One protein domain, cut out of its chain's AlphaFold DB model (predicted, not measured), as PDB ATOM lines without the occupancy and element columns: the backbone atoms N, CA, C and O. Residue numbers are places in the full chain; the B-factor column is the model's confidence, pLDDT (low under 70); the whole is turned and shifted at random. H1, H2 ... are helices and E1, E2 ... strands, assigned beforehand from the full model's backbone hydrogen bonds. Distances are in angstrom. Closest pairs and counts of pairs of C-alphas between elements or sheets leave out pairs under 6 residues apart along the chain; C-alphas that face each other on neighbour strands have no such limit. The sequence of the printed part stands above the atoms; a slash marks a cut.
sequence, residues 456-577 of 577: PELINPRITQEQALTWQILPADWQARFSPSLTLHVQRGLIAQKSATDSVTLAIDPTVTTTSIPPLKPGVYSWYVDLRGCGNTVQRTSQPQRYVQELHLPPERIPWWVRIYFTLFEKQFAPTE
ATOM      1  N   PRO A 456      19.712  98.965  63.461       78.31
ATOM      2  CA  PRO A 456      20.307  98.541  62.200       78.31
ATOM      3  C   PRO A 456      19.494  98.996  60.990       78.31
ATOM      4  O   PRO A 456      18.304  99.314  61.083       78.31
ATOM      5  N   GLU A 457      20.131  98.965  59.823       77.19
ATOM      6  CA  GLU A 457      19.405  99.129  58.573       77.19
ATOM      7  C   GLU A 457      18.655  97.841  58.197       77.19
ATOM      8  O   GLU A 457      19.168  96.725  58.325       77.19
ATOM      9  N   LEU A 458      17.428  98.019  57.697       78.00
ATOM     10  CA  LEU A 458      16.659  96.978  57.024       78.00
ATOM     11  C   LEU A 458      17.000  96.990  55.538       78.00
ATOM     12  O   LEU A 458      16.687  97.955  54.833       78.00
ATOM     13  N   ILE A 459      17.589  95.904  55.052       74.06
ATOM     14  CA  ILE A 459      18.015  95.787  53.658       74.06
ATOM     15  C   ILE A 459      17.396  94.571  52.969       74.06
ATOM     16  O   ILE A 459      16.863  93.658  53.604       74.06
ATOM     17  N   ASN A 460      17.479  94.580  51.638       69.56
ATOM     18  CA  ASN A 460      17.121  93.467  50.757       69.56
ATOM     19  C   ASN A 460      15.714  92.865  50.963       69.56
ATOM     20  O   ASN A 460      15.587  91.637  50.944       69.56
ATOM     21  N   PRO A 461      14.645  93.669  51.144       78.00
ATOM     22  CA  PRO A 461      13.296  93.120  51.127       78.00
ATOM     23  C   PRO A 461      13.023  92.500  49.749       78.00
ATOM     24  O   PRO A 461      13.197  93.164  48.727       78.00
ATOM     25  N   ARG A 462      12.624  91.228  49.699       81.81
ATOM     26  CA  ARG A 462      12.322  90.506  48.452       81.81
ATOM     27  C   ARG A 462      11.296  89.399  48.672       81.81
ATOM     28  O   ARG A 462      11.108  88.930  49.793       81.81
ATOM     29  N   ILE A 463      10.674  88.960  47.586       77.94
ATOM     30  CA  ILE A 463       9.711  87.854  47.577       77.94
ATOM     31  C   ILE A 463      10.418  86.601  47.060       77.94
ATOM     32  O   ILE A 463      11.122  86.663  46.052       77.94
ATOM     33  N   THR A 464      10.277  85.479  47.764       78.56
ATOM     34  CA  THR A 464      10.836  84.188  47.341       78.56
ATOM     35  C   THR A 464       9.926  83.495  46.330       78.56
ATOM     36  O   THR A 464       8.772  83.873  46.135       78.56
ATOM     37  N   GLN A 465      10.437  82.431  45.702       66.31
ATOM     38  CA  GLN A 465       9.651  81.587  44.795       66.31
ATOM     39  C   GLN A 465       8.427  80.952  45.477       66.31
ATOM     40  O   GLN A 465       7.428  80.693  44.819       66.31
ATOM     41  N   GLU A 466       8.478  80.767  46.797       73.12
ATOM     42  CA  GLU A 466       7.388  80.224  47.616       73.12
ATOM     43  C   GLU A 466       6.398  81.304  48.084       73.12
ATOM     44  O   GLU A 466       5.602  81.065  48.986       73.12
ATOM     45  N   GLN A 467       6.458  82.511  47.507       77.75
ATOM     46  CA  GLN A 467       5.659  83.666  47.932       77.75
ATOM     47  C   GLN A 467       5.878  84.039  49.409       77.75
ATOM     48  O   GLN A 467       4.990  84.592  50.055       77.75
ATOM     49  N   ALA A 468       7.068  83.773  49.956       83.25
ATOM     50  CA  ALA A 468       7.451  84.278  51.269       83.25
ATOM     51  C   ALA A 468       8.102  85.659  51.133       83.25
ATOM     52  O   ALA A 468       8.884  85.914  50.212       83.25
ATOM     53  N   LEU A 469       7.800  86.558  52.064       85.50
ATOM     54  CA  LEU A 469       8.450  87.858  52.183       85.50
ATOM     55  C   LEU A 469       9.714  87.691  53.016       85.50
ATOM     56  O   LEU A 469       9.641  87.196  54.137       85.50
ATOM     57  N   THR A 470      10.858  88.111  52.485       86.06
ATOM     58  CA  THR A 470      12.163  87.998  53.154       86.06
ATOM     59  C   THR A 470      12.848  89.348  53.253       86.06
ATOM     60  O   THR A 470      12.693  90.179  52.362       86.06
ATOM     61  N   TRP A 471      13.611  89.567  54.320       86.25
ATOM     62  CA  TRP A 471      14.445  90.755  54.532       86.25
ATOM     63  C   TRP A 471      15.691  90.391  55.338       86.25
ATOM     64  O   TRP A 471      15.799  89.304  55.904       86.25
ATOM     65  N   GLN A 472      16.647  91.312  55.399       82.12
ATOM     66  CA  GLN A 472      17.842  91.179  56.223       82.12
ATOM     67  C   GLN A 472      17.977  92.382  57.147       82.12
ATOM     68  O   GLN A 472      17.672  93.515  56.769       82.12
ATOM     69  N   ILE A 473      18.451  92.116  58.361       79.19
ATOM     70  CA  ILE A 473      18.768  93.141  59.348       79.19
ATOM     71  C   ILE A 473      20.271  93.081  59.612       79.19
ATOM     72  O   ILE A 473      20.770  92.021  59.991       79.19
ATOM     73  N   LEU A 474      20.992  94.182  59.368       75.00
ATOM     74  CA  LEU A 474      22.451  94.227  59.509       75.00
ATOM     75  C   LEU A 474      22.917  95.277  60.531       75.00
ATOM     76  O   LEU A 474      22.501  96.432  60.424       75.00
ATOM     77  N   PRO A 475      23.849  94.925  61.444       72.69
ATOM     78  CA  PRO A 475      24.513  93.617  61.586       72.69
ATOM     79  C   PRO A 475      23.616  92.579  62.289       72.69
ATOM     80  O   PRO A 475      22.681  92.953  62.983       72.69
ATOM     81  N   ALA A 476      23.870  91.278  62.101       70.31
ATOM     82  CA  ALA A 476      22.973  90.201  62.552       70.31
ATOM     83  C   ALA A 476      22.861  90.045  64.086       70.31
ATOM     84  O   ALA A 476      21.877  89.503  64.579       70.31
ATOM     85  N   ASP A 477      23.838  90.538  64.845       69.38
ATOM     86  CA  ASP A 477      23.956  90.415  66.305       69.38
ATOM     87  C   ASP A 477      23.244  91.533  67.095       69.38
ATOM     88  O   ASP A 477      23.331  91.615  68.320       69.38
ATOM     89  N   TRP A 478      22.508  92.406  66.408       72.69
ATOM     90  CA  TRP A 478      21.945  93.628  66.982       72.69
ATOM     91  C   TRP A 478      20.798  93.412  67.996       72.69
ATOM     92  O   TRP A 478      20.557  94.265  68.855       72.69
ATOM     93  N   GLN A 479      20.076  92.288  67.909       66.00
ATOM     94  CA  GLN A 479      18.803  92.058  68.619       66.00
ATOM     95  C   GLN A 479      18.957  92.004  70.142       66.00
ATOM     96  O   GLN A 479      18.038  92.385  70.865       66.00
ATOM     97  N   ALA A 480      20.130  91.599  70.636       63.50
ATOM     98  CA  ALA A 480      20.397  91.466  72.066       63.50
ATOM     99  C   ALA A 480      20.396  92.808  72.824       63.50
ATOM    100  O   ALA A 480      20.410  92.810  74.052       63.50
ATOM    101  N   ARG A 481      20.406  93.949  72.120       65.25
ATOM    102  CA  ARG A 481      20.687  95.255  72.733       65.25
ATOM    103  C   ARG A 481      19.467  96.153  72.962       65.25
ATOM    104  O   ARG A 481      19.557  97.022  73.821       65.25
ATOM    105  N   PHE A 482      18.348  95.986  72.240       68.88
ATOM    106  CA  PHE A 482      17.349  97.076  72.153       68.88
ATOM    107  C   PHE A 482      15.854  96.695  72.149       68.88
ATOM    108  O   PHE A 482      15.042  97.576  71.865       68.88
ATOM    109  N   SER A 483      15.471  95.448  72.464       73.06
ATOM    110  CA  SER A 483      14.062  94.972  72.487       73.06
ATOM    111  C   SER A 483      13.183  95.564  71.366       73.06
ATOM    112  O   SER A 483      12.211  96.273  71.638       73.06
ATOM    113  N   PRO A 484      13.567  95.358  70.100       84.44
ATOM    114  CA  PRO A 484      12.931  96.015  68.967       84.44
ATOM    115  C   PRO A 484      11.495  95.558  68.720       84.44
ATOM    116  O   PRO A 484      11.107  94.452  69.089       84.44
ATOM    117  N   SER A 485      10.735  96.374  67.990       88.62
ATOM    118  CA  SER A 485       9.512  95.924  67.326       88.62
ATOM    119  C   SER A 485       9.699  95.931  65.814       88.62
ATOM    120  O   SER A 485      10.308  96.841  65.246       88.62
ATOM    121  N   LEU A 486       9.194  94.884  65.163       90.19
ATOM    122  CA  LEU A 486       9.223  94.722  63.718       90.19
ATOM    123  C   LEU A 486       7.786  94.620  63.213       90.19
ATOM    124  O   LEU A 486       6.980  93.862  63.750       90.19
ATOM    125  N   THR A 487       7.450  95.405  62.197       92.19
ATOM    126  CA  THR A 487       6.096  95.476  61.652       92.19
ATOM    127  C   THR A 487       6.140  95.380  60.134       92.19
ATOM    128  O   THR A 487       6.801  96.174  59.473       92.19
ATOM    129  N   LEU A 488       5.426  94.422  59.552       91.94
ATOM    130  CA  LEU A 488       5.208  94.346  58.111       91.94
ATOM    131  C   LEU A 488       3.975  95.160  57.741       91.94
ATOM    132  O   LEU A 488       2.897  94.950  58.290       91.94
ATOM    133  N   HIS A 489       4.137  96.027  56.752       92.75
ATOM    134  CA  HIS A 489       3.056  96.769  56.128       92.75
ATOM    135  C   HIS A 489       2.839  96.240  54.716       92.75
ATOM    136  O   HIS A 489       3.763  96.253  53.905       92.75
ATOM    137  N   VAL A 490       1.617  95.814  54.411       90.25
ATOM    138  CA  VAL A 490       1.189  95.420  53.065       90.25
ATOM    139  C   VAL A 490       0.010  96.286  52.662       90.25
ATOM    140  O   VAL A 490      -0.987  96.349  53.370       90.25
ATOM    141  N   GLN A 491       0.120  96.971  51.535       92.38
ATOM    142  CA  GLN A 491      -0.819  98.003  51.111       92.38
ATOM    143  C   GLN A 491      -1.239  97.756  49.679       92.38
ATOM    144  O   GLN A 491      -0.408  97.409  48.837       92.38
ATOM    145  N   ARG A 492      -2.520  97.948  49.374       87.06
ATOM    146  CA  ARG A 492      -2.996  97.830  47.997       87.06
ATOM    147  C   ARG A 492      -2.494  99.010  47.161       87.06
ATOM    148  O   ARG A 492      -2.656 100.161  47.548       87.06
ATOM    149  N   GLY A 493      -1.922  98.725  45.995       84.81
ATOM    150  CA  GLY A 493      -1.393  99.727  45.069       84.81
ATOM    151  C   GLY A 493       0.051  99.469  44.637       84.81
ATOM    152  O   GLY A 493       0.724  98.563  45.116       84.81
ATOM    153  N   LEU A 494       0.527 100.281  43.691       78.94
ATOM    154  CA  LEU A 494       1.888 100.203  43.134       78.94
ATOM    155  C   LEU A 494       2.946 100.929  43.978       78.94
ATOM    156  O   LEU A 494       4.146 100.758  43.732       78.94
ATOM    157  N   ILE A 495       2.496 101.783  44.896       81.44
ATOM    158  CA  ILE A 495       3.314 102.709  45.673       81.44
ATOM    159  C   ILE A 495       2.856 102.609  47.125       81.44
ATOM    160  O   ILE A 495       1.711 102.932  47.432       81.44
ATOM    161  N   ALA A 496       3.766 102.196  48.003       82.38
ATOM    162  CA  ALA A 496       3.551 102.230  49.442       82.38
ATOM    163  C   ALA A 496       3.509 103.676  49.944       82.38
ATOM    164  O   ALA A 496       4.330 104.498  49.530       82.38
ATOM    165  N   GLN A 497       2.591 103.958  50.861       82.12
ATOM    166  CA  GLN A 497       2.387 105.252  51.504       82.12
ATOM    167  C   GLN A 497       2.218 105.053  53.010       82.12
ATOM    168  O   GLN A 497       1.487 104.169  53.448       82.12
ATOM    169  N   LYS A 498       2.836 105.900  53.839       76.38
ATOM    170  CA  LYS A 498       2.702 105.774  55.304       76.38
ATOM    171  C   LYS A 498       1.259 105.952  55.801       76.38
ATOM    172  O   LYS A 498       0.905 105.394  56.829       76.38
ATOM    173  N   SER A 499       0.441 106.710  55.073       74.75
ATOM    174  CA  SER A 499      -0.943 107.053  55.420       74.75
ATOM    175  C   SER A 499      -2.005 106.190  54.721       74.75
ATOM    176  O   SER A 499      -3.186 106.533  54.769       74.75
ATOM    177  N   ALA A 500      -1.621 105.095  54.053       74.31
ATOM    178  CA  ALA A 500      -2.574 104.258  53.325       74.31
ATOM    179  C   ALA A 500      -3.624 103.642  54.269       74.31
ATOM    180  O   ALA A 500      -3.280 103.002  55.259       74.31
ATOM    181  N   THR A 501      -4.906 103.801  53.934       72.12
ATOM    182  CA  THR A 501      -6.034 103.272  54.720       72.12
ATOM    183  C   THR A 501      -6.347 101.803  54.419       72.12
ATOM    184  O   THR A 501      -6.904 101.114  55.267       72.12
ATOM    185  N   ASP A 502      -5.962 101.304  53.239       72.81
ATOM    186  CA  ASP A 502      -6.086  99.895  52.832       72.81
ATOM    187  C   ASP A 502      -4.753  99.160  53.064       72.81
ATOM    188  O   ASP A 502      -4.060  98.749  52.126       72.81
ATOM    189  N   SER A 503      -4.347  99.094  54.338       82.38
ATOM    190  CA  SER A 503      -3.105  98.455  54.776       82.38
ATOM    191  C   SER A 503      -3.369  97.302  55.741       82.38
ATOM    192  O   SER A 503      -4.022  97.485  56.768       82.38
ATOM    193  N   VAL A 504      -2.791  96.138  55.462       87.06
ATOM    194  CA  VAL A 504      -2.615  95.064  56.439       87.06
ATOM    195  C   VAL A 504      -1.300  95.310  57.169       87.06
ATOM    196  O   VAL A 504      -0.250  95.445  56.540       87.06
ATOM    197  N   THR A 505      -1.366  95.357  58.495       89.75
ATOM    198  CA  THR A 505      -0.202  95.534  59.364       89.75
ATOM    199  C   THR A 505      -0.040  94.283  60.219       89.75
ATOM    200  O   THR A 505      -0.984  93.882  60.898       89.75
ATOM    201  N   LEU A 506       1.136  93.661  60.179       90.38
ATOM    202  CA  LEU A 506       1.446  92.444  60.927       90.38
ATOM    203  C   LEU A 506       2.661  92.689  61.822       90.38
ATOM    204  O   LEU A 506       3.736  93.018  61.321       90.38
ATOM    205  N   ALA A 507       2.502  92.508  63.132       91.50
ATOM    206  CA  ALA A 507       3.638  92.459  64.048       91.50
ATOM    207  C   ALA A 507       4.423  91.165  63.803       91.50
ATOM    208  O   ALA A 507       3.836  90.085  63.737       91.50
ATOM    209  N   ILE A 508       5.738  91.282  63.651       89.62
ATOM    210  CA  ILE A 508       6.631  90.156  63.393       89.62
ATOM    211  C   ILE A 508       7.645  90.072  64.526       89.62
ATOM    212  O   ILE A 508       8.081  91.091  65.064       89.62
ATOM    213  N   ASP A 509       8.032  88.849  64.875       84.75
ATOM    214  CA  ASP A 509       9.172  88.624  65.750       84.75
ATOM    215  C   ASP A 509      10.446  89.204  65.091       84.75
ATOM    216  O   ASP A 509      10.793  88.804  63.978       84.75
ATOM    217  N   PRO A 510      11.167  90.135  65.736       82.81
ATOM    218  CA  PRO A 510      12.376  90.741  65.178       82.81
ATOM    219  C   PRO A 510      13.496  89.754  64.815       82.81
ATOM    220  O   PRO A 510      14.402  90.135  64.069       82.81
ATOM    221  N   THR A 511      13.454  88.521  65.338       81.62
ATOM    222  CA  THR A 511      14.378  87.416  65.011       81.62
ATOM    223  C   THR A 511      14.096  86.783  63.650       81.62
ATOM    224  O   THR A 511      14.977  86.173  63.043       81.62
ATOM    225  N   VAL A 512      12.880  86.959  63.139       83.50
ATOM    226  CA  VAL A 512      12.422  86.357  61.895       83.50
ATOM    227  C   VAL A 512      12.850  87.221  60.709       83.50
ATOM    228  O   VAL A 512      12.638  88.432  60.667       83.50
ATOM    229  N   THR A 513      13.445  86.578  59.707       82.19
ATOM    230  CA  THR A 513      13.862  87.201  58.436       82.19
ATOM    231  C   THR A 513      12.951  86.829  57.269       82.19
ATOM    232  O   THR A 513      13.184  87.266  56.143       82.19
ATOM    233  N   THR A 514      11.936  85.995  57.520       85.00
ATOM    234  CA  THR A 514      11.018  85.453  56.513       85.00
ATOM    235  C   THR A 514       9.612  85.289  57.086       85.00
ATOM    236  O   THR A 514       9.455  84.658  58.123       85.00
ATOM    237  N   THR A 515       8.576  85.776  56.407       88.56
ATOM    238  CA  THR A 515       7.176  85.518  56.788       88.56
ATOM    239  C   THR A 515       6.310  85.228  55.567       88.56
ATOM    240  O   THR A 515       6.666  85.592  54.445       88.56
ATOM    241  N   SER A 516       5.171  84.568  55.764       86.88
ATOM    242  CA  SER A 516       4.197  84.359  54.694       86.88
ATOM    243  C   SER A 516       3.459  85.656  54.363       86.88
ATOM    244  O   SER A 516       3.236  86.518  55.217       86.88
ATOM    245  N   ILE A 517       3.063  85.801  53.098       81.38
ATOM    246  CA  ILE A 517       2.171  86.888  52.692       81.38
ATOM    247  C   ILE A 517       0.809  86.647  53.363       81.38
ATOM    248  O   ILE A 517       0.295  85.525  53.298       81.38
ATOM    249  N   PRO A 518       0.206  87.656  54.020       83.06
ATOM    250  CA  PRO A 518      -1.136  87.510  54.575       83.06
ATOM    251  C   PRO A 518      -2.134  87.134  53.465       83.06
ATOM    252  O   PRO A 518      -1.885  87.417  52.298       83.06
ATOM    253  N   PRO A 519      -3.283  86.516  53.770       85.50
ATOM    254  CA  PRO A 519      -4.288  86.237  52.748       85.50
ATOM    255  C   PRO A 519      -4.806  87.554  52.145       85.50
ATOM    256  O   PRO A 519      -5.530  88.311  52.793       85.50
ATOM    257  N   LEU A 520      -4.421  87.835  50.897       86.62
ATOM    258  CA  LEU A 520      -4.788  89.047  50.164       86.62
ATOM    259  C   LEU A 520      -5.811  88.732  49.074       86.62
ATOM    260  O   LEU A 520      -5.814  87.658  48.472       86.62
ATOM    261  N   LYS A 521      -6.673  89.708  48.774       88.62
ATOM    262  CA  LYS A 521      -7.492  89.648  47.561       88.62
ATOM    263  C   LYS A 521      -6.587  89.779  46.330       88.62
ATOM    264  O   LYS A 521      -5.510  90.356  46.418       88.62
ATOM    265  N   PRO A 522      -7.020  89.304  45.160       86.38
ATOM    266  CA  PRO A 522      -6.271  89.525  43.937       86.38
ATOM    267  C   PRO A 522      -6.108  91.005  43.608       86.38
ATOM    268  O   PRO A 522      -7.047  91.802  43.726       86.38
ATOM    269  N   GLY A 523      -4.902  91.373  43.195       86.69
ATOM    270  CA  GLY A 523      -4.541  92.754  42.932       86.69
ATOM    271  C   GLY A 523      -3.044  93.007  43.027       86.69
ATOM    272  O   GLY A 523      -2.240  92.103  43.232       86.69
ATOM    273  N   VAL A 524      -2.685  94.277  42.873       84.50
ATOM    274  CA  VAL A 524      -1.311  94.751  43.018       84.50
ATOM    275  C   VAL A 524      -1.146  95.359  44.401       84.50
ATOM    276  O   VAL A 524      -1.983  96.150  44.840       84.50
ATOM    277  N   TYR A 525      -0.060  94.990  45.059       87.81
ATOM    278  CA  TYR A 525       0.296  95.403  46.400       87.81
ATOM    279  C   TYR A 525       1.711  95.960  46.428       87.81
ATOM    280  O   TYR A 525       2.586  95.590  45.642       87.81
ATOM    281  N   SER A 526       1.933  96.825  47.400       89.56
ATOM    282  CA  SER A 526       3.243  97.284  47.814       89.56
ATOM    283  C   SER A 526       3.446  96.925  49.275       89.56
ATOM    284  O   SER A 526       2.486  96.910  50.046       89.56
ATOM    285  N   TRP A 527       4.672  96.609  49.667       90.75
ATOM    286  CA  TRP A 527       4.963  96.246  51.046       90.75
ATOM    287  C   TRP A 527       6.322  96.761  51.495       90.75
ATOM    288  O   TRP A 527       7.213  97.001  50.679       90.75
ATOM    289  N   TYR A 528       6.467  96.952  52.798       91.50
ATOM    290  CA  TYR A 528       7.730  97.285  53.442       91.50
ATOM    291  C   TYR A 528       7.715  96.805  54.891       91.50
ATOM    292  O   TYR A 528       6.658  96.542  55.465       91.50
ATOM    293  N   VAL A 529       8.899  96.708  55.481       90.75
ATOM    294  CA  VAL A 529       9.066  96.378  56.895       90.75
ATOM    295  C   VAL A 529       9.482  97.634  57.643       90.75
ATOM    296  O   VAL A 529      10.299  98.414  57.152       90.75
ATOM    297  N   ASP A 530       8.890  97.841  58.808       91.25
ATOM    298  CA  ASP A 530       9.203  98.898  59.752       91.25
ATOM    299  C   ASP A 530       9.890  98.298  60.972       91.25
ATOM    300  O   ASP A 530       9.355  97.394  61.613       91.25
ATOM    301  N   LEU A 531      11.077  98.799  61.284       89.75
ATOM    302  CA  LEU A 531      11.839  98.427  62.458       89.75
ATOM    303  C   LEU A 531      11.915  99.609  63.412       89.75
ATOM    304  O   LEU A 531      12.373 100.689  63.035       89.75
ATOM    305  N   ARG A 532      11.520  99.383  64.662       89.50
ATOM    306  CA  ARG A 532      11.599 100.377  65.729       89.50
ATOM    307  C   ARG A 532      12.433  99.858  66.884       89.50
ATOM    308  O   ARG A 532      12.367  98.683  67.238       89.50
ATOM    309  N   GLY A 533      13.191 100.755  67.494       87.50
ATOM    310  CA  GLY A 533      13.929 100.495  68.727       87.50
ATOM    311  C   GLY A 533      14.137 101.784  69.505       87.50
ATOM    312  O   GLY A 533      13.452 102.776  69.249       87.50
ATOM    313  N   CYS A 534      15.050 101.769  70.475       85.81
ATOM    314  CA  CYS A 534      15.334 102.940  71.315       85.81
ATOM    315  C   CYS A 534      14.103 103.440  72.094       85.81
ATOM    316  O   CYS A 534      13.857 104.636  72.178       85.81
ATOM    317  N   GLY A 535      13.267 102.533  72.615       82.50
ATOM    318  CA  GLY A 535      11.986 102.925  73.220       82.50
ATOM    319  C   GLY A 535      10.956 103.417  72.194       82.50
ATOM    320  O   GLY A 535      10.122 104.260  72.510       82.50
ATOM    321  N   ASN A 536      11.017 102.894  70.962       80.62
ATOM    322  CA  ASN A 536      10.169 103.244  69.813       80.62
ATOM    323  C   ASN A 536      10.335 104.677  69.277       80.62
ATOM    324  O   ASN A 536       9.481 105.144  68.521       80.62
ATOM    325  N   THR A 537      11.416 105.373  69.636       84.00
ATOM    326  CA  THR A 537      11.706 106.731  69.149       84.00
ATOM    327  C   THR A 537      12.383 106.728  67.783       84.00
ATOM    328  O   THR A 537      12.130 107.620  66.976       84.00
ATOM    329  N   VAL A 538      13.204 105.710  67.502       84.81
ATOM    330  CA  VAL A 538      13.931 105.573  66.239       84.81
ATOM    331  C   VAL A 538      13.267 104.506  65.381       84.81
ATOM    332  O   VAL A 538      12.961 103.407  65.848       84.81
ATOM    333  N   GLN A 539      13.073 104.842  64.112       87.88
ATOM    334  CA  GLN A 539      12.400 104.050  63.099       87.88
ATOM    335  C   GLN A 539      13.302 103.899  61.866       87.88
ATOM    336  O   GLN A 539      13.921 104.855  61.384       87.88
ATOM    337  N   ARG A 540      13.376 102.687  61.322       87.94
ATOM    338  CA  ARG A 540      13.988 102.388  60.024       87.94
ATOM    339  C   ARG A 540      12.991 101.593  59.215       87.94
ATOM    340  O   ARG A 540      12.490 100.579  59.672       87.94
ATOM    341  N   THR A 541      12.732 102.031  57.996       88.75
ATOM    342  CA  THR A 541      11.922 101.260  57.054       88.75
ATOM    343  C   THR A 541      12.832 100.504  56.097       88.75
ATOM    344  O   THR A 541      13.948 100.948  55.824       88.75
ATOM    345  N   SER A 542      12.367  99.398  55.530       87.62
ATOM    346  CA  SER A 542      12.998  98.777  54.365       87.62
ATOM    347  C   SER A 542      12.716  99.599  53.097       87.62
ATOM    348  O   SER A 542      11.945 100.565  53.118       87.62
ATOM    349  N   GLN A 543      13.347  99.258  51.974       84.56
ATOM    350  CA  GLN A 543      12.896  99.762  50.673       84.56
ATOM    351  C   GLN A 543      11.531  99.143  50.322       84.56
ATOM    352  O   GLN A 543      11.386  97.927  50.454       84.56
ATOM    353  N   PRO A 544      10.529  99.926  49.890       87.75
ATOM    354  CA  PRO A 544       9.260  99.356  49.457       87.75
ATOM    355  C   PRO A 544       9.425  98.425  48.251       87.75
ATOM    356  O   PRO A 544      10.188  98.710  47.331       87.75
ATOM    357  N   GLN A 545       8.684  97.321  48.255       87.50
ATOM    358  CA  GLN A 545       8.658  96.310  47.200       87.50
ATOM    359  C   GLN A 545       7.251  96.162  46.630       87.50
ATOM    360  O   GLN A 545       6.275  96.579  47.251       87.50
ATOM    361  N   ARG A 546       7.142  95.552  45.446       86.19
ATOM    362  CA  ARG A 546       5.861  95.269  44.784       86.19
ATOM    363  C   ARG A 546       5.557  93.781  44.801       86.19
ATOM    364  O   ARG A 546       6.458  92.956  44.691       86.19
ATOM    365  N   TYR A 547       4.275  93.466  44.896       84.94
ATOM    366  CA  TYR A 547       3.738  92.117  44.854       84.94
ATOM    367  C   TYR A 547       2.459  92.102  44.019       84.94
ATOM    368  O   TYR A 547       1.627  92.999  44.144       84.94
ATOM    369  N   VAL A 548       2.284  91.094  43.170       83.12
ATOM    370  CA  VAL A 548       1.027  90.869  42.449       83.12
ATOM    371  C   VAL A 548       0.406  89.598  43.005       83.12
ATOM    372  O   VAL A 548       0.947  88.513  42.825       83.12
ATOM    373  N   GLN A 549      -0.730  89.741  43.686       84.25
ATOM    374  CA  GLN A 549      -1.548  88.607  44.087       84.25
ATOM    375  C   GLN A 549      -2.413  88.219  42.892       84.25
ATOM    376  O   GLN A 549      -3.384  88.908  42.562       84.25
ATOM    377  N   GLU A 550      -2.056  87.126  42.229       80.50
ATOM    378  CA  GLU A 550      -2.818  86.639  41.087       80.50
ATOM    379  C   GLU A 550      -4.182  86.096  41.514       80.50
ATOM    380  O   GLU A 550      -4.324  85.396  42.524       80.50
ATOM    381  N   LEU A 551      -5.199  86.394  40.704       67.94
ATOM    382  CA  LEU A 551      -6.484  85.719  40.778       67.94
ATOM    383  C   LEU A 551      -6.287  84.328  40.174       67.94
ATOM    384  O   LEU A 551      -6.340  84.163  38.958       67.94
ATOM    385  N   HIS A 552      -6.086  83.328  41.027       64.19
ATOM    386  CA  HIS A 552      -6.207  81.938  40.607       64.19
ATOM    387  C   HIS A 552      -7.690  81.652  40.349       64.19
ATOM    388  O   HIS A 552      -8.425  81.208  41.229       64.19
ATOM    389  N   LEU A 553      -8.162  81.978  39.142       61.88
ATOM    390  CA  LEU A 553      -9.415  81.426  38.655       61.88
ATOM    391  C   LEU A 553      -9.159  79.953  38.337       61.88
ATOM    392  O   LEU A 553      -8.257  79.668  37.546       61.88
ATOM    393  N   PRO A 554      -9.946  79.020  38.901       70.19
ATOM    394  CA  PRO A 554      -9.926  77.647  38.432       70.19
ATOM    395  C   PRO A 554     -10.118  77.657  36.913       70.19
ATOM    396  O   PRO A 554     -10.960  78.443  36.450       70.19
ATOM    397  N   PRO A 555      -9.371  76.856  36.130       71.00
ATOM    398  CA  PRO A 555      -9.430  76.894  34.675       71.00
ATOM    399  C   PRO A 555     -10.872  76.945  34.181       71.00
ATOM    400  O   PRO A 555     -11.227  77.869  33.457       71.00
ATOM    401  N   GLU A 556     -11.739  76.060  34.681       79.56
ATOM    402  CA  GLU A 556     -13.182  75.951  34.422       79.56
ATOM    403  C   GLU A 556     -13.997  77.247  34.584       79.56
ATOM    404  O   GLU A 556     -15.023  77.390  33.924       79.56
ATOM    405  N   ARG A 557     -13.541  78.212  35.389       72.50
ATOM    406  CA  ARG A 557     -14.191  79.520  35.575       72.50
ATOM    407  C   ARG A 557     -13.648  80.620  34.670       72.50
ATOM    408  O   ARG A 557     -14.267  81.677  34.589       72.50
ATOM    409  N   ILE A 558     -12.525  80.398  33.989       69.12
ATOM    410  CA  ILE A 558     -12.029  81.310  32.958       69.12
ATOM    411  C   ILE A 558     -12.886  81.086  31.707       69.12
ATOM    412  O   ILE A 558     -12.818  79.983  31.141       69.12
ATOM    413  N   PRO A 559     -13.684  82.079  31.258       80.94
ATOM    414  CA  PRO A 559     -14.509  81.929  30.068       80.94
ATOM    415  C   PRO A 559     -13.656  81.469  28.888       80.94
ATOM    416  O   PRO A 559     -12.550  81.969  28.683       80.94
ATOM    417  N   TRP A 560     -14.159  80.515  28.106       78.69
ATOM    418  CA  TRP A 560     -13.400  79.899  27.012       78.69
ATOM    419  C   TRP A 560     -12.837  80.938  26.025       78.69
ATOM    420  O   TRP A 560     -11.727  80.771  25.530       78.69
ATOM    421  N   TRP A 561     -13.540  82.054  25.813       72.38
ATOM    422  CA  TRP A 561     -13.084  83.158  24.968       72.38
ATOM    423  C   TRP A 561     -11.924  83.961  25.580       72.38
ATOM    424  O   TRP A 561     -11.073  84.421  24.831       72.38
ATOM    425  N   VAL A 562     -11.826  84.084  26.914       69.94
ATOM    426  CA  VAL A 562     -10.661  84.686  27.597       69.94
ATOM    427  C   VAL A 562      -9.449  83.776  27.443       69.94
ATOM    428  O   VAL A 562      -8.357  84.256  27.159       69.94
ATOM    429  N   ARG A 563      -9.639  82.453  27.559       69.19
ATOM    430  CA  ARG A 563      -8.561  81.484  27.310       69.19
ATOM    431  C   ARG A 563      -8.060  81.589  25.874       69.19
ATOM    432  O   ARG A 563      -6.862  81.715  25.671       69.19
ATOM    433  N   ILE A 564      -8.974  81.631  24.901       69.75
ATOM    434  CA  ILE A 564      -8.630  81.855  23.492       69.75
ATOM    435  C   ILE A 564      -7.936  83.204  23.304       69.75
ATOM    436  O   ILE A 564      -6.944  83.252  22.590       69.75
ATOM    437  N   TYR A 565      -8.398  84.275  23.956       65.38
ATOM    438  CA  TYR A 565      -7.767  85.588  23.860       65.38
ATOM    439  C   TYR A 565      -6.323  85.542  24.357       65.38
ATOM    440  O   TYR A 565      -5.454  85.959  23.612       65.38
ATOM    441  N   PHE A 566      -6.033  84.957  25.525       63.69
ATOM    442  CA  PHE A 566      -4.653  84.790  26.009       63.69
ATOM    443  C   PHE A 566      -3.813  83.889  25.097       63.69
ATOM    444  O   PHE A 566      -2.699  84.262  24.753       63.69
ATOM    445  N   THR A 567      -4.355  82.769  24.611       60.16
ATOM    446  CA  THR A 567      -3.645  81.882  23.672       60.16
ATOM    447  C   THR A 567      -3.395  82.540  22.306       60.16
ATOM    448  O   THR A 567      -2.412  82.231  21.635       60.16
ATOM    449  N   LEU A 568      -4.271  83.448  21.863       51.25
ATOM    450  CA  LEU A 568      -4.094  84.240  20.644       51.25
ATOM    451  C   LEU A 568      -3.162  85.440  20.870       51.25
ATOM    452  O   LEU A 568      -2.371  85.738  19.982       51.25
ATOM    453  N   PHE A 569      -3.197  86.080  22.043       49.56
ATOM    454  CA  PHE A 569      -2.299  87.178  22.425       49.56
ATOM    455  C   PHE A 569      -0.858  86.679  22.583       49.56
ATOM    456  O   PHE A 569       0.065  87.305  22.071       49.56
ATOM    457  N   GLU A 570      -0.661  85.504  23.189       49.53
ATOM    458  CA  GLU A 570       0.637  84.813  23.234       49.53
ATOM    459  C   GLU A 570       1.158  84.471  21.830       49.53
ATOM    460  O   GLU A 570       2.364  84.488  21.598       49.53
ATOM    461  N   LYS A 571       0.263  84.219  20.864       45.22
ATOM    462  CA  LYS A 571       0.631  84.007  19.454       45.22
ATOM    463  C   LYS A 571       0.859  85.302  18.666       45.22
ATOM    464  O   LYS A 571       1.626  85.272  17.713       45.22
ATOM    465  N   GLN A 572       0.212  86.410  19.031       41.44
ATOM    466  CA  GLN A 572       0.352  87.712  18.360       41.44
ATOM    467  C   GLN A 572       1.575  88.512  18.825       41.44
ATOM    468  O   GLN A 572       2.060  89.349  18.070       41.44
ATOM    469  N   PHE A 573       2.077  88.248  20.035       36.72
ATOM    470  CA  PHE A 573       3.290  88.870  20.581       36.72
ATOM    471  C   PHE A 573       4.478  87.905  20.689       36.72
ATOM    472  O   PHE A 573       5.522  88.272  21.228       36.72
ATOM    473  N   ALA A 574       4.365  86.696  20.128       37.47
ATOM    474  CA  ALA A 574       5.555  85.976  19.702       37.47
ATOM    475  C   ALA A 574       6.266  86.863  18.661       37.47
ATOM    476  O   ALA A 574       5.606  87.292  17.710       37.47
ATOM    477  N   PRO A 575       7.556  87.201  18.845       32.22
ATOM    478  CA  PRO A 575       8.267  88.048  17.899       32.22
ATOM    479  C   PRO A 575       8.154  87.413  16.511       32.22
ATOM    480  O   PRO A 575       8.506  86.249  16.317       32.22
ATOM    481  N   THR A 576       7.580  88.165  15.576       40.34
ATOM    482  CA  THR A 576       7.697  87.855  14.154       40.34
ATOM    483  C   THR A 576       9.155  88.107  13.765       40.34
ATOM    484  O   THR A 576       9.742  89.068  14.258       40.34
ATOM    485  N   GLU A 577       9.726  87.169  13.002       36.62
ATOM    486  CA  GLU A 577      11.142  87.095  12.586       36.62
ATOM    487  C   GLU A 577      11.797  88.426  12.206       36.62
ATOM    488  O   GLU A 577      11.162  89.219  11.472       36.62
TER     489      GLU A 577
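Overview. This is residues 456 to 577 of the 577 residues of an uncharacterized protein of Candidatus Pacebacteria bacterium RIFCSPHIGHO2_01_FULL_46_10 (UniProt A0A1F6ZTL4). Two sheets lie face to face as a sandwich: a larger, strongly twisted one of E3, E4, E6, E7 and E8, and a smaller one of E1, E2 and E5. Beyond one end of this body, after E8, helix H2 and the tail behind it stick out, while the short helix H1 lies near the other end. The printed part has 122 residues, with eight named strands and two named helices in the order E1 E2 H1 E3 E4 E5 E6 E7 E8 H2; its class is mixed, helices and strands. The larger sheet is branched and the smaller runs E1 E2 E5; neighbours in both are antiparallel. The whole is loose and elongated, with a radius of gyration of the C-alphas of 19.1 A and spans of 59 by 35 by 23 A.

Along the chain. Find C-alpha 523 at (-4.541, 92.754, 42.932); from there E6, residues 523 to 533, runs 32.7 A. In its sheet look for E3, residues 485 to 492, 23.1 A long, E4, residues 503 to 508, E7, residues 538 to 541, and E8, residues 545 to 549. For the smaller sheet go to C-alpha 457 at (19.405, 99.129, 58.573), where E1, residues 457 to 463, begins; E2 is residues 468 to 474, 19.8 A long, and E5 is residues 514 to 516. H1 is residues 478 to 481, and H2, residues 560 to 572, runs 18.0 A to C-alpha 572 at (0.352, 87.712, 18.360).

Arrangement. Start at E6, which has three neighbours. On one side look for E3, with N 528 and O 489 3.0 A apart; on the other side are E7, N 531 to O 540 2.8 A, and E8, N 525 to O 547 2.8 A. The pairing is staggered: E8 is beside residues 523 to 527 and E7 beside 529 to 533. E3 and E4 form a hairpin, with N 506 and O 488 2.9 A apart. In the facing sheet, E1 and E2 form a hairpin, N 459 to O 472 2.9 A, and E2 pairs with E5, N 469 to O 515 2.8 A. The facing parts of the two sheets are 9.0 A centre to centre, their best planes 7 degrees apart and their strands at 29 degrees. Between E1 and E7 the closest C-alphas, of Leu 458 and Thr 541, are 6.4 A apart. Neither helix is on a sheet. In H2 every O i to N i+4 pair is within hydrogen-bond range; H1 is too short for one.

Size, cuts and confidence. The C-alphas farthest apart, of Gly 535 and Glu 577, are 62.7 A apart. The printed part has no cut, and no link is long. Residues 556 to 562 and 564 to 577 stand free; the body without them spans 55 by 28 by 18 A. Mean pLDDT of the printed part is 77.5; among the 27 residues under 70 are 479 to 482 and 562 to 577.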